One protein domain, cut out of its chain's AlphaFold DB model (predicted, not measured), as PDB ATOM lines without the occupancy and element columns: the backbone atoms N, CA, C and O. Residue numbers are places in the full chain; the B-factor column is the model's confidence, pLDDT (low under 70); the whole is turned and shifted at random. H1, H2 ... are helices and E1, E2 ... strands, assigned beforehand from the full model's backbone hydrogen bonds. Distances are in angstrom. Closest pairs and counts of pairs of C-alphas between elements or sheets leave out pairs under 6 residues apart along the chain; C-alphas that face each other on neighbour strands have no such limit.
ATOM      1  N   GLU A   3     -49.166 -15.185   3.982       95.31
ATOM      2  CA  GLU A   3     -49.647 -13.853   4.360       95.31
ATOM      3  C   GLU A   3     -48.740 -13.195   5.409       95.31
ATOM      4  O   GLU A   3     -48.285 -12.072   5.221       95.31
ATOM      5  N   ALA A   4     -48.403 -13.922   6.479       96.06
ATOM      6  CA  ALA A   4     -47.512 -13.413   7.525       96.06
ATOM      7  C   ALA A   4     -46.083 -13.176   7.008       96.06
ATOM      8  O   ALA A   4     -45.447 -12.187   7.362       96.06
ATOM      9  N   ALA A   5     -45.586 -14.067   6.146       95.69
ATOM     10  CA  ALA A   5     -44.271 -13.915   5.534       95.69
ATOM     11  C   ALA A   5     -44.234 -12.729   4.555       95.69
ATOM     12  O   ALA A   5     -43.269 -11.976   4.560       95.69
ATOM     13  N   GLY A   6     -45.300 -12.517   3.775       96.81
ATOM     14  CA  GLY A   6     -45.450 -11.346   2.910       96.81
ATOM     15  C   GLY A   6     -45.427 -10.035   3.696       96.81
ATOM     16  O   GLY A   6     -44.649  -9.147   3.363       96.81
ATOM     17  N   ALA A   7     -46.193  -9.952   4.789       97.81
ATOM     18  CA  ALA A   7     -46.202  -8.772   5.655       97.81
ATOM     19  C   ALA A   7     -44.824  -8.496   6.286       97.81
ATOM     20  O   ALA A   7     -44.403  -7.345   6.385       97.81
ATOM     21  N   PHE A   8     -44.093  -9.544   6.680       97.19
ATOM     22  CA  PHE A   8     -42.728  -9.401   7.188       97.19
ATOM     23  C   PHE A   8     -41.767  -8.845   6.127       97.19
ATOM     24  O   PHE A   8     -40.955  -7.977   6.434       97.19
ATOM     25  N   ILE A   9     -41.867  -9.323   4.884       97.62
ATOM     26  CA  ILE A   9     -41.041  -8.850   3.765       97.62
ATOM     27  C   ILE A   9     -41.330  -7.378   3.473       97.62
ATOM     28  O   ILE A   9     -40.402  -6.578   3.375       97.62
ATOM     29  N   GLU A  10     -42.611  -7.015   3.385       98.12
ATOM     30  CA  GLU A  10     -43.039  -5.634   3.171       98.12
ATOM     31  C   GLU A  10     -42.506  -4.720   4.275       98.12
ATOM     32  O   GLU A  10     -41.869  -3.713   3.982       98.12
ATOM     33  N   TYR A  11     -42.685  -5.097   5.542       98.50
ATOM     34  CA  TYR A  11     -42.161  -4.345   6.679       98.50
ATOM     35  C   TYR A  11     -40.632  -4.213   6.643       98.50
ATOM     36  O   TYR A  11     -40.091  -3.132   6.881       98.50
ATOM     37  N   GLY A  12     -39.925  -5.297   6.311       98.38
ATOM     38  CA  GLY A  12     -38.468  -5.312   6.217       98.38
ATOM     39  C   GLY A  12     -37.929  -4.321   5.187       98.38
ATOM     40  O   GLY A  12     -36.980  -3.600   5.476       98.38
ATOM     41  N   PHE A  13     -38.558  -4.233   4.016       98.38
ATOM     42  CA  PHE A  13     -38.143  -3.284   2.982       98.38
ATOM     43  C   PHE A  13     -38.644  -1.857   3.237       98.38
ATOM     44  O   PHE A  13     -37.905  -0.909   3.006       98.38
ATOM     45  N   THR A  14     -39.883  -1.680   3.701       98.31
ATOM     46  CA  THR A  14     -40.529  -0.351   3.749       98.31
ATOM     47  C   THR A  14     -40.321   0.401   5.057       98.31
ATOM     48  O   THR A  14     -40.288   1.629   5.049       98.31
ATOM     49  N   VAL A  15     -40.202  -0.309   6.182       98.56
ATOM     50  CA  VAL A  15     -40.076   0.306   7.513       98.56
ATOM     51  C   VAL A  15     -38.659   0.185   8.044       98.56
ATOM     52  O   VAL A  15     -38.134   1.140   8.610       98.56
ATOM     53  N   LEU A  16     -38.043  -0.985   7.879       98.50
ATOM     54  CA  LEU A  16     -36.677  -1.219   8.350       98.50
ATOM     55  C   LEU A  16     -35.604  -0.805   7.336       98.50
ATOM     56  O   LEU A  16     -34.430  -0.820   7.698       98.50
ATOM     57  N   ASP A  17     -35.994  -0.458   6.106       98.12
ATOM     58  CA  ASP A  17     -35.086  -0.074   5.015       98.12
ATOM     59  C   ASP A  17     -33.972  -1.116   4.774       98.12
ATOM     60  O   ASP A  17     -32.801  -0.807   4.547       98.12
ATOM     61  N   LEU A  18     -34.320  -2.407   4.881       98.56
ATOM     62  CA  LEU A  18     -33.374  -3.485   4.613       98.56
ATOM     63  C   LEU A  18     -33.088  -3.556   3.116       98.56
ATOM     64  O   LEU A  18     -33.995  -3.634   2.302       98.56
ATOM     65  N   HIS A  19     -31.817  -3.655   2.741       97.81
ATOM     66  CA  HIS A  19     -31.444  -3.840   1.336       97.81
ATOM     67  C   HIS A  19     -31.690  -5.276   0.832       97.81
ATOM     68  O   HIS A  19     -31.845  -5.511  -0.365       97.81
ATOM     69  N   LYS A  20     -31.684  -6.269   1.730       97.06
ATOM     70  CA  LYS A  20     -31.819  -7.686   1.376       97.06
ATOM     71  C   LYS A  20     -32.475  -8.481   2.498       97.06
ATOM     72  O   LYS A  20     -32.192  -8.256   3.673       97.06
ATOM     73  N   ILE A  21     -33.288  -9.456   2.107       97.56
ATOM     74  CA  ILE A  21     -33.858 -10.479   2.985       97.56
ATOM     75  C   ILE A  21     -33.498 -11.843   2.392       97.56
ATOM     76  O   ILE A  21     -33.713 -12.073   1.206       97.56
ATOM     77  N   GLU A  22     -32.962 -12.742   3.215       97.25
ATOM     78  CA  GLU A  22     -32.678 -14.133   2.840       97.25
ATOM     79  C   GLU A  22     -33.650 -15.078   3.555       97.25
ATOM     80  O   GLU A  22     -33.986 -14.877   4.725       97.25
ATOM     81  N   LEU A  23     -34.084 -16.131   2.860       95.62
ATOM     82  CA  LEU A  23     -34.960 -17.167   3.403       95.62
ATOM     83  C   LEU A  23     -34.273 -18.521   3.276       95.62
ATOM     84  O   LEU A  23     -34.060 -19.018   2.176       95.62
ATOM     85  N   ALA A  24     -33.998 -19.158   4.413       95.50
ATOM     86  CA  ALA A  24     -33.447 -20.505   4.432       95.50
ATOM     87  C   ALA A  24     -34.554 -21.570   4.524       95.50
ATOM     88  O   ALA A  24     -35.455 -21.485   5.360       95.50
ATOM     89  N   CYS A  25     -34.468 -22.620   3.709       95.75
ATOM     90  CA  CYS A  25     -35.304 -23.813   3.838       95.75
ATOM     91  C   CYS A  25     -34.536 -25.086   3.465       95.75
ATOM     92  O   CYS A  25     -33.530 -25.048   2.769       95.75
ATOM     93  N   TYR A  26     -35.001 -26.243   3.933       97.00
ATOM     94  CA  TYR A  26     -34.384 -27.524   3.576       97.00
ATOM     95  C   TYR A  26     -34.922 -28.063   2.253       97.00
ATOM     96  O   TYR A  26     -36.111 -27.917   1.950       97.00
ATOM     97  N   SER A  27     -34.078 -28.766   1.493       96.00
ATOM     98  CA  SER A  27     -34.462 -29.401   0.229       96.00
ATOM     99  C   SER A  27     -35.541 -30.476   0.401       96.00
ATOM    100  O   SER A  27     -36.338 -30.679  -0.524       96.00
ATOM    101  N   SER A  28     -35.636 -31.077   1.593       95.19
ATOM    102  CA  SER A  28     -36.705 -31.994   2.008       95.19
ATOM    103  C   SER A  28     -38.060 -31.292   2.204       95.19
ATOM    104  O   SER A  28     -39.109 -31.885   1.952       95.19
ATOM    105  N   ASN A  29     -38.079 -30.004   2.568       94.94
ATOM    106  CA  ASN A  29     -39.308 -29.269   2.876       94.94
ATOM    107  C   ASN A  29     -39.879 -28.534   1.651       94.94
ATOM    108  O   ASN A  29     -39.747 -27.318   1.488       94.94
ATOM    109  N   LYS A  30     -40.578 -29.287   0.796       95.19
ATOM    110  CA  LYS A  30     -41.191 -28.764  -0.438       95.19
ATOM    111  C   LYS A  30     -42.266 -27.704  -0.207       95.19
ATOM    112  O   LYS A  30     -42.425 -26.810  -1.032       95.19
ATOM    113  N   ARG A  31     -42.973 -27.759   0.926       95.38
ATOM    114  CA  ARG A  31     -44.002 -26.763   1.265       95.38
ATOM    115  C   ARG A  31     -43.388 -25.387   1.519       95.38
ATOM    116  O   ARG A  31     -43.923 -24.396   1.037       95.38
ATOM    117  N   SER A  32     -42.256 -25.329   2.220       95.12
ATOM    118  CA  SER A  32     -41.561 -24.058   2.483       95.12
ATOM    119  C   SER A  32     -40.902 -23.494   1.222       95.12
ATOM    120  O   SER A  32     -40.998 -22.294   0.985       95.12
ATOM    121  N   GLN A  33     -40.339 -24.355   0.364       96.19
ATOM    122  CA  GLN A  33     -39.837 -23.954  -0.962       96.19
ATOM    123  C   GLN A  33     -40.943 -23.296  -1.804       96.19
ATOM    124  O   GLN A  33     -40.737 -22.222  -2.358       96.19
ATOM    125  N   ALA A  34     -42.142 -23.890  -1.845       96.06
ATOM    126  CA  ALA A  34     -43.268 -23.329  -2.590       96.06
ATOM    127  C   ALA A  34     -43.712 -21.952  -2.063       96.06
ATOM    128  O   ALA A  34     -44.079 -21.084  -2.852       96.06
ATOM    129  N   VAL A  35     -43.661 -21.730  -0.742       96.56
ATOM    130  CA  VAL A  35     -43.933 -20.409  -0.149       96.56
ATOM    131  C   VAL A  35     -42.868 -19.396  -0.572       96.56
ATOM    132  O   VAL A  35     -43.237 -18.304  -0.993       96.56
ATOM    133  N   ALA A  36     -41.583 -19.760  -0.526       96.38
ATOM    134  CA  ALA A  36     -40.492 -18.886  -0.960       96.38
ATOM    135  C   ALA A  36     -40.653 -18.472  -2.435       96.38
ATOM    136  O   ALA A  36     -40.640 -17.284  -2.746       96.38
ATOM    137  N   THR A  37     -40.925 -19.432  -3.326       95.38
ATOM    138  CA  THR A  37     -41.186 -19.149  -4.746       95.38
ATOM    139  C   THR A  37     -42.417 -18.264  -4.938       95.38
ATOM    140  O   THR A  37     -42.372 -17.316  -5.716       95.38
ATOM    141  N   LYS A  38     -43.517 -18.528  -4.216       96.12
ATOM    142  CA  LYS A  38     -44.743 -17.717  -4.307       96.12
ATOM    143  C   LYS A  38     -44.519 -16.265  -3.869       96.12
ATOM    144  O   LYS A  38     -45.186 -15.377  -4.387       96.12
ATOM    145  N   LEU A  39     -43.609 -16.035  -2.923       96.62
ATOM    146  CA  LEU A  39     -43.252 -14.705  -2.418       96.62
ATOM    147  C   LEU A  39     -42.151 -14.016  -3.241       96.62
ATOM    148  O   LEU A  39     -41.731 -12.922  -2.881       96.62
ATOM    149  N   GLY A  40     -41.698 -14.626  -4.341       95.88
ATOM    150  CA  GLY A  40     -40.747 -14.013  -5.270       95.88
ATOM    151  C   GLY A  40     -39.269 -14.216  -4.926       95.88
ATOM    152  O   GLY A  40     -38.424 -13.610  -5.579       95.88
ATOM    153  N   PHE A  41     -38.930 -15.071  -3.954       97.25
ATOM    154  CA  PHE A  41     -37.530 -15.424  -3.702       97.25
ATOM    155  C   PHE A  41     -36.958 -16.279  -4.837       97.25
ATOM    156  O   PHE A  41     -37.625 -17.168  -5.376       97.25
ATOM    157  N   THR A  42     -35.682 -16.057  -5.134       96.88
ATOM    158  CA  THR A  42     -34.867 -16.886  -6.022       96.88
ATOM    159  C   THR A  42     -33.852 -17.679  -5.201       96.88
ATOM    160  O   THR A  42     -33.473 -17.276  -4.107       96.88
ATOM    161  N   LEU A  43     -33.442 -18.848  -5.700       97.56
ATOM    162  CA  LEU A  43     -32.415 -19.649  -5.033       97.56
ATOM    163  C   LEU A  43     -31.039 -19.045  -5.319       97.56
ATOM    164  O   LEU A  43     -30.609 -19.059  -6.474       97.56
ATOM    165  N   GLU A  44     -30.340 -18.590  -4.285       97.19
ATOM    166  CA  GLU A  44     -28.991 -18.041  -4.429       97.19
ATOM    167  C   GLU A  44     -27.913 -19.095  -4.165       97.19
ATOM    168  O   GLU A  44     -26.903 -19.145  -4.867       97.19
ATOM    169  N   ALA A  45     -28.120 -19.967  -3.174       96.88
ATOM    170  CA  ALA A  45     -27.143 -20.977  -2.798       96.88
ATOM    171  C   ALA A  45     -27.768 -22.295  -2.325       96.88
ATOM    172  O   ALA A  45     -28.767 -22.352  -1.607       96.88
ATOM    173  N   ARG A  46     -27.079 -23.391  -2.660       97.31
ATOM    174  CA  ARG A  46     -27.338 -24.736  -2.138       97.31
ATOM    175  C   ARG A  46     -26.151 -25.192  -1.298       97.31
ATOM    176  O   ARG A  46     -25.030 -25.267  -1.790       97.31
ATOM    177  N   VAL A  47     -26.404 -25.517  -0.035       95.44
ATOM    178  CA  VAL A  47     -25.403 -26.014   0.912       95.44
ATOM    179  C   VAL A  47     -25.703 -27.472   1.220       95.44
ATOM    180  O   VAL A  47     -26.705 -27.768   1.865       95.44
ATOM    181  N   GLY A  48     -24.837 -28.370   0.760       95.62
ATOM    182  CA  GLY A  48     -24.995 -29.804   0.981       95.62
ATOM    183  C   GLY A  48     -24.759 -30.234   2.430       95.62
ATOM    184  O   GLY A  48     -24.231 -29.483   3.253       95.62
ATOM    185  N   ASP A  49     -25.146 -31.478   2.703       91.88
ATOM    186  CA  ASP A  49     -24.885 -32.213   3.948       91.88
ATOM    187  C   ASP A  49     -25.347 -31.506   5.236       91.88
ATOM    188  O   ASP A  49     -24.717 -31.579   6.295       91.88
ATOM    189  N   ARG A  50     -26.484 -30.804   5.164       92.31
ATOM    190  CA  ARG A  50     -27.144 -30.218   6.332       92.31
ATOM    191  C   ARG A  50     -28.102 -31.219   6.959       92.31
ATOM    192  O   ARG A  50     -28.787 -31.970   6.276       92.31
ATOM    193  N   LYS A  51     -28.173 -31.198   8.286       93.12
ATOM    194  CA  LYS A  51     -29.184 -31.941   9.036       93.12
ATOM    195  C   LYS A  51     -30.442 -31.093   9.155       93.12
ATOM    196  O   LYS A  51     -30.353 -29.936   9.573       93.12
ATOM    197  N   ASP A  52     -31.578 -31.660   8.771       91.06
ATOM    198  CA  ASP A  52     -32.878 -31.052   9.036       91.06
ATOM    199  C   ASP A  52     -33.323 -31.262  10.490       91.06
ATOM    200  O   ASP A  52     -32.619 -31.855  11.314       91.06
ATOM    201  N   ALA A  53     -34.519 -30.769  10.813       89.50
ATOM    202  CA  ALA A  53     -35.114 -30.908  12.139       89.50
ATOM    203  C   ALA A  53     -35.414 -32.371  12.531       89.50
ATOM    204  O   ALA A  53     -35.676 -32.645  13.699       89.50
ATOM    205  N   GLN A  54     -35.374 -33.312  11.582       92.94
ATOM    206  CA  GLN A  54     -35.507 -34.751  11.810       92.94
ATOM    207  C   GLN A  54     -34.140 -35.463  11.785       92.94
ATOM    208  O   GLN A  54     -34.085 -36.692  11.789       92.94
ATOM    209  N   ASN A  55     -33.033 -34.705  11.791       93.38
ATOM    210  CA  ASN A  55     -31.653 -35.195  11.734       93.38
ATOM    211  C   ASN A  55     -31.330 -35.978  10.441       93.38
ATOM    212  O   ASN A  55     -30.345 -36.719  10.394       93.38
ATOM    213  N   GLN A  56     -32.124 -35.793   9.380       92.88
ATOM    214  CA  GLN A  56     -31.861 -36.357   8.059       92.88
ATOM    215  C   GLN A  56     -30.916 -35.443   7.278       92.88
ATOM    216  O   GLN A  56     -31.000 -34.215   7.361       92.88
ATOM    217  N   ARG A  57     -29.996 -36.046   6.516       95.06
ATOM    218  CA  ARG A  57     -29.094 -35.302   5.631       95.06
ATOM    219  C   ARG A  57     -29.874 -34.818   4.411       95.06
ATOM    220  O   ARG A  57     -30.466 -35.616   3.690       95.06
ATOM    221  N   CYS A  58     -29.852 -33.516   4.181       94.81
ATOM    222  CA  CYS A  58     -30.447 -32.848   3.036       94.81
ATOM    223  C   CYS A  58     -29.655 -31.570   2.714       94.81
ATOM    224  O   CYS A  58     -28.661 -31.253   3.370       94.81
ATOM    225  N   ASP A  59     -30.090 -30.825   1.703       96.69
ATOM    226  CA  ASP A  59     -29.447 -29.559   1.364       96.69
ATOM    227  C   ASP A  59     -30.155 -28.412   2.085       96.69
ATOM    228  O   ASP A  59     -31.386 -28.361   2.136       96.69
ATOM    229  N   GLY A  60     -29.387 -27.455   2.594       96.12
ATOM    230  CA  GLY A  60     -29.890 -26.128   2.922       96.12
ATOM    231  C   GLY A  60     -29.991 -25.283   1.654       96.12
ATOM    232  O   GLY A  60     -29.026 -25.179   0.898       96.12
ATOM    233  N   LEU A  61     -31.149 -24.686   1.425       96.69
ATOM    234  CA  LEU A  61     -31.440 -23.747   0.347       96.69
ATOM    235  C   LEU A  61     -31.563 -22.355   0.965       96.69
ATOM    236  O   LEU A  61     -32.248 -22.228   1.979       96.69
ATOM    237  N   ARG A  62     -30.901 -21.352   0.393       93.62
ATOM    238  CA  ARG A  62     -30.968 -19.950   0.823       93.62
ATOM    239  C   ARG A  62     -30.782 -19.005  -0.354       93.62
ATOM    240  O   ARG A  62     -30.227 -19.469  -1.379       93.62
TER     241      ARG A  62
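AT A GLANCE: This is residues 3 to 62 of the 62 residues of the protein "Acetyltransferase, GNAT family" of Streptococcus pseudoporcinus LQ 940-04 (UniProt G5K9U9). An elongated body has helix H1 at one end and a hairpin of two strands, E1 and E2, at the other, with the long link of residues 15 to 29 running from one to the other. After that link the chain folds back in the second helix, H2, whose last residues head toward H1. The printed part has 60 residues, with two named helices and two named strands in the order H1, H2, E1, E2; the sheet, E1 - E2, is antiparallel and the class is mixed, helices and strands. The whole is only just loose, close to compact, with a radius of gyration of the C-alphas of 12.9 A, and spans 37 by 21 by 18 A.

HOW THE PARTS SIT: Start with H1, residues 3 to 14, and H2, residues 30 to 38: they are near each other, with 6 pairs of C-alphas within 10 A. In both, every O i to N i+4 pair is within hydrogen-bond range. Then look at E1, residues 46 to 51, and E2, residues 57 to 61, a hairpin of antiparallel neighbours whose directions stand at 142 degrees. C-alphas 48 and 59 face each other at 4.5 A; N 47 and O 60 are within hydrogen-bond range at 2.8 A, as are N 58 and O 50, also at 2.8 A. Residues 25 to 26 pair antiparallel with residues 60 to 61 of E2. H1 is apart from both strands, and H2 is apart from E2.

IN THESE COORDINATES: Find C-alpha 3 at (-49.647, -13.853, 4.360); from there H1 runs 16.3 A to C-alpha 14. H2 goes 12.2 A from Lys 30 to Lys 38. E1 covers 13.4 A from Arg 46 to Lys 51, and E2 12.9 A from Arg 57 to Leu 61, whose C-alpha is at (-31.440, -23.747, 0.347).

THE WHOLE: The C-alphas of Val 15 and Gln 56 are the two farthest apart, at 37.6 A. The link from H1 to H2 is long, that from H2 to E1 short, and that from E1 to E2 tight. The printed part has no cut, and it ends at Arg 62, the chain's last residue. The mean pLDDT of the printed part is 96.0, and no printed residue is under 70.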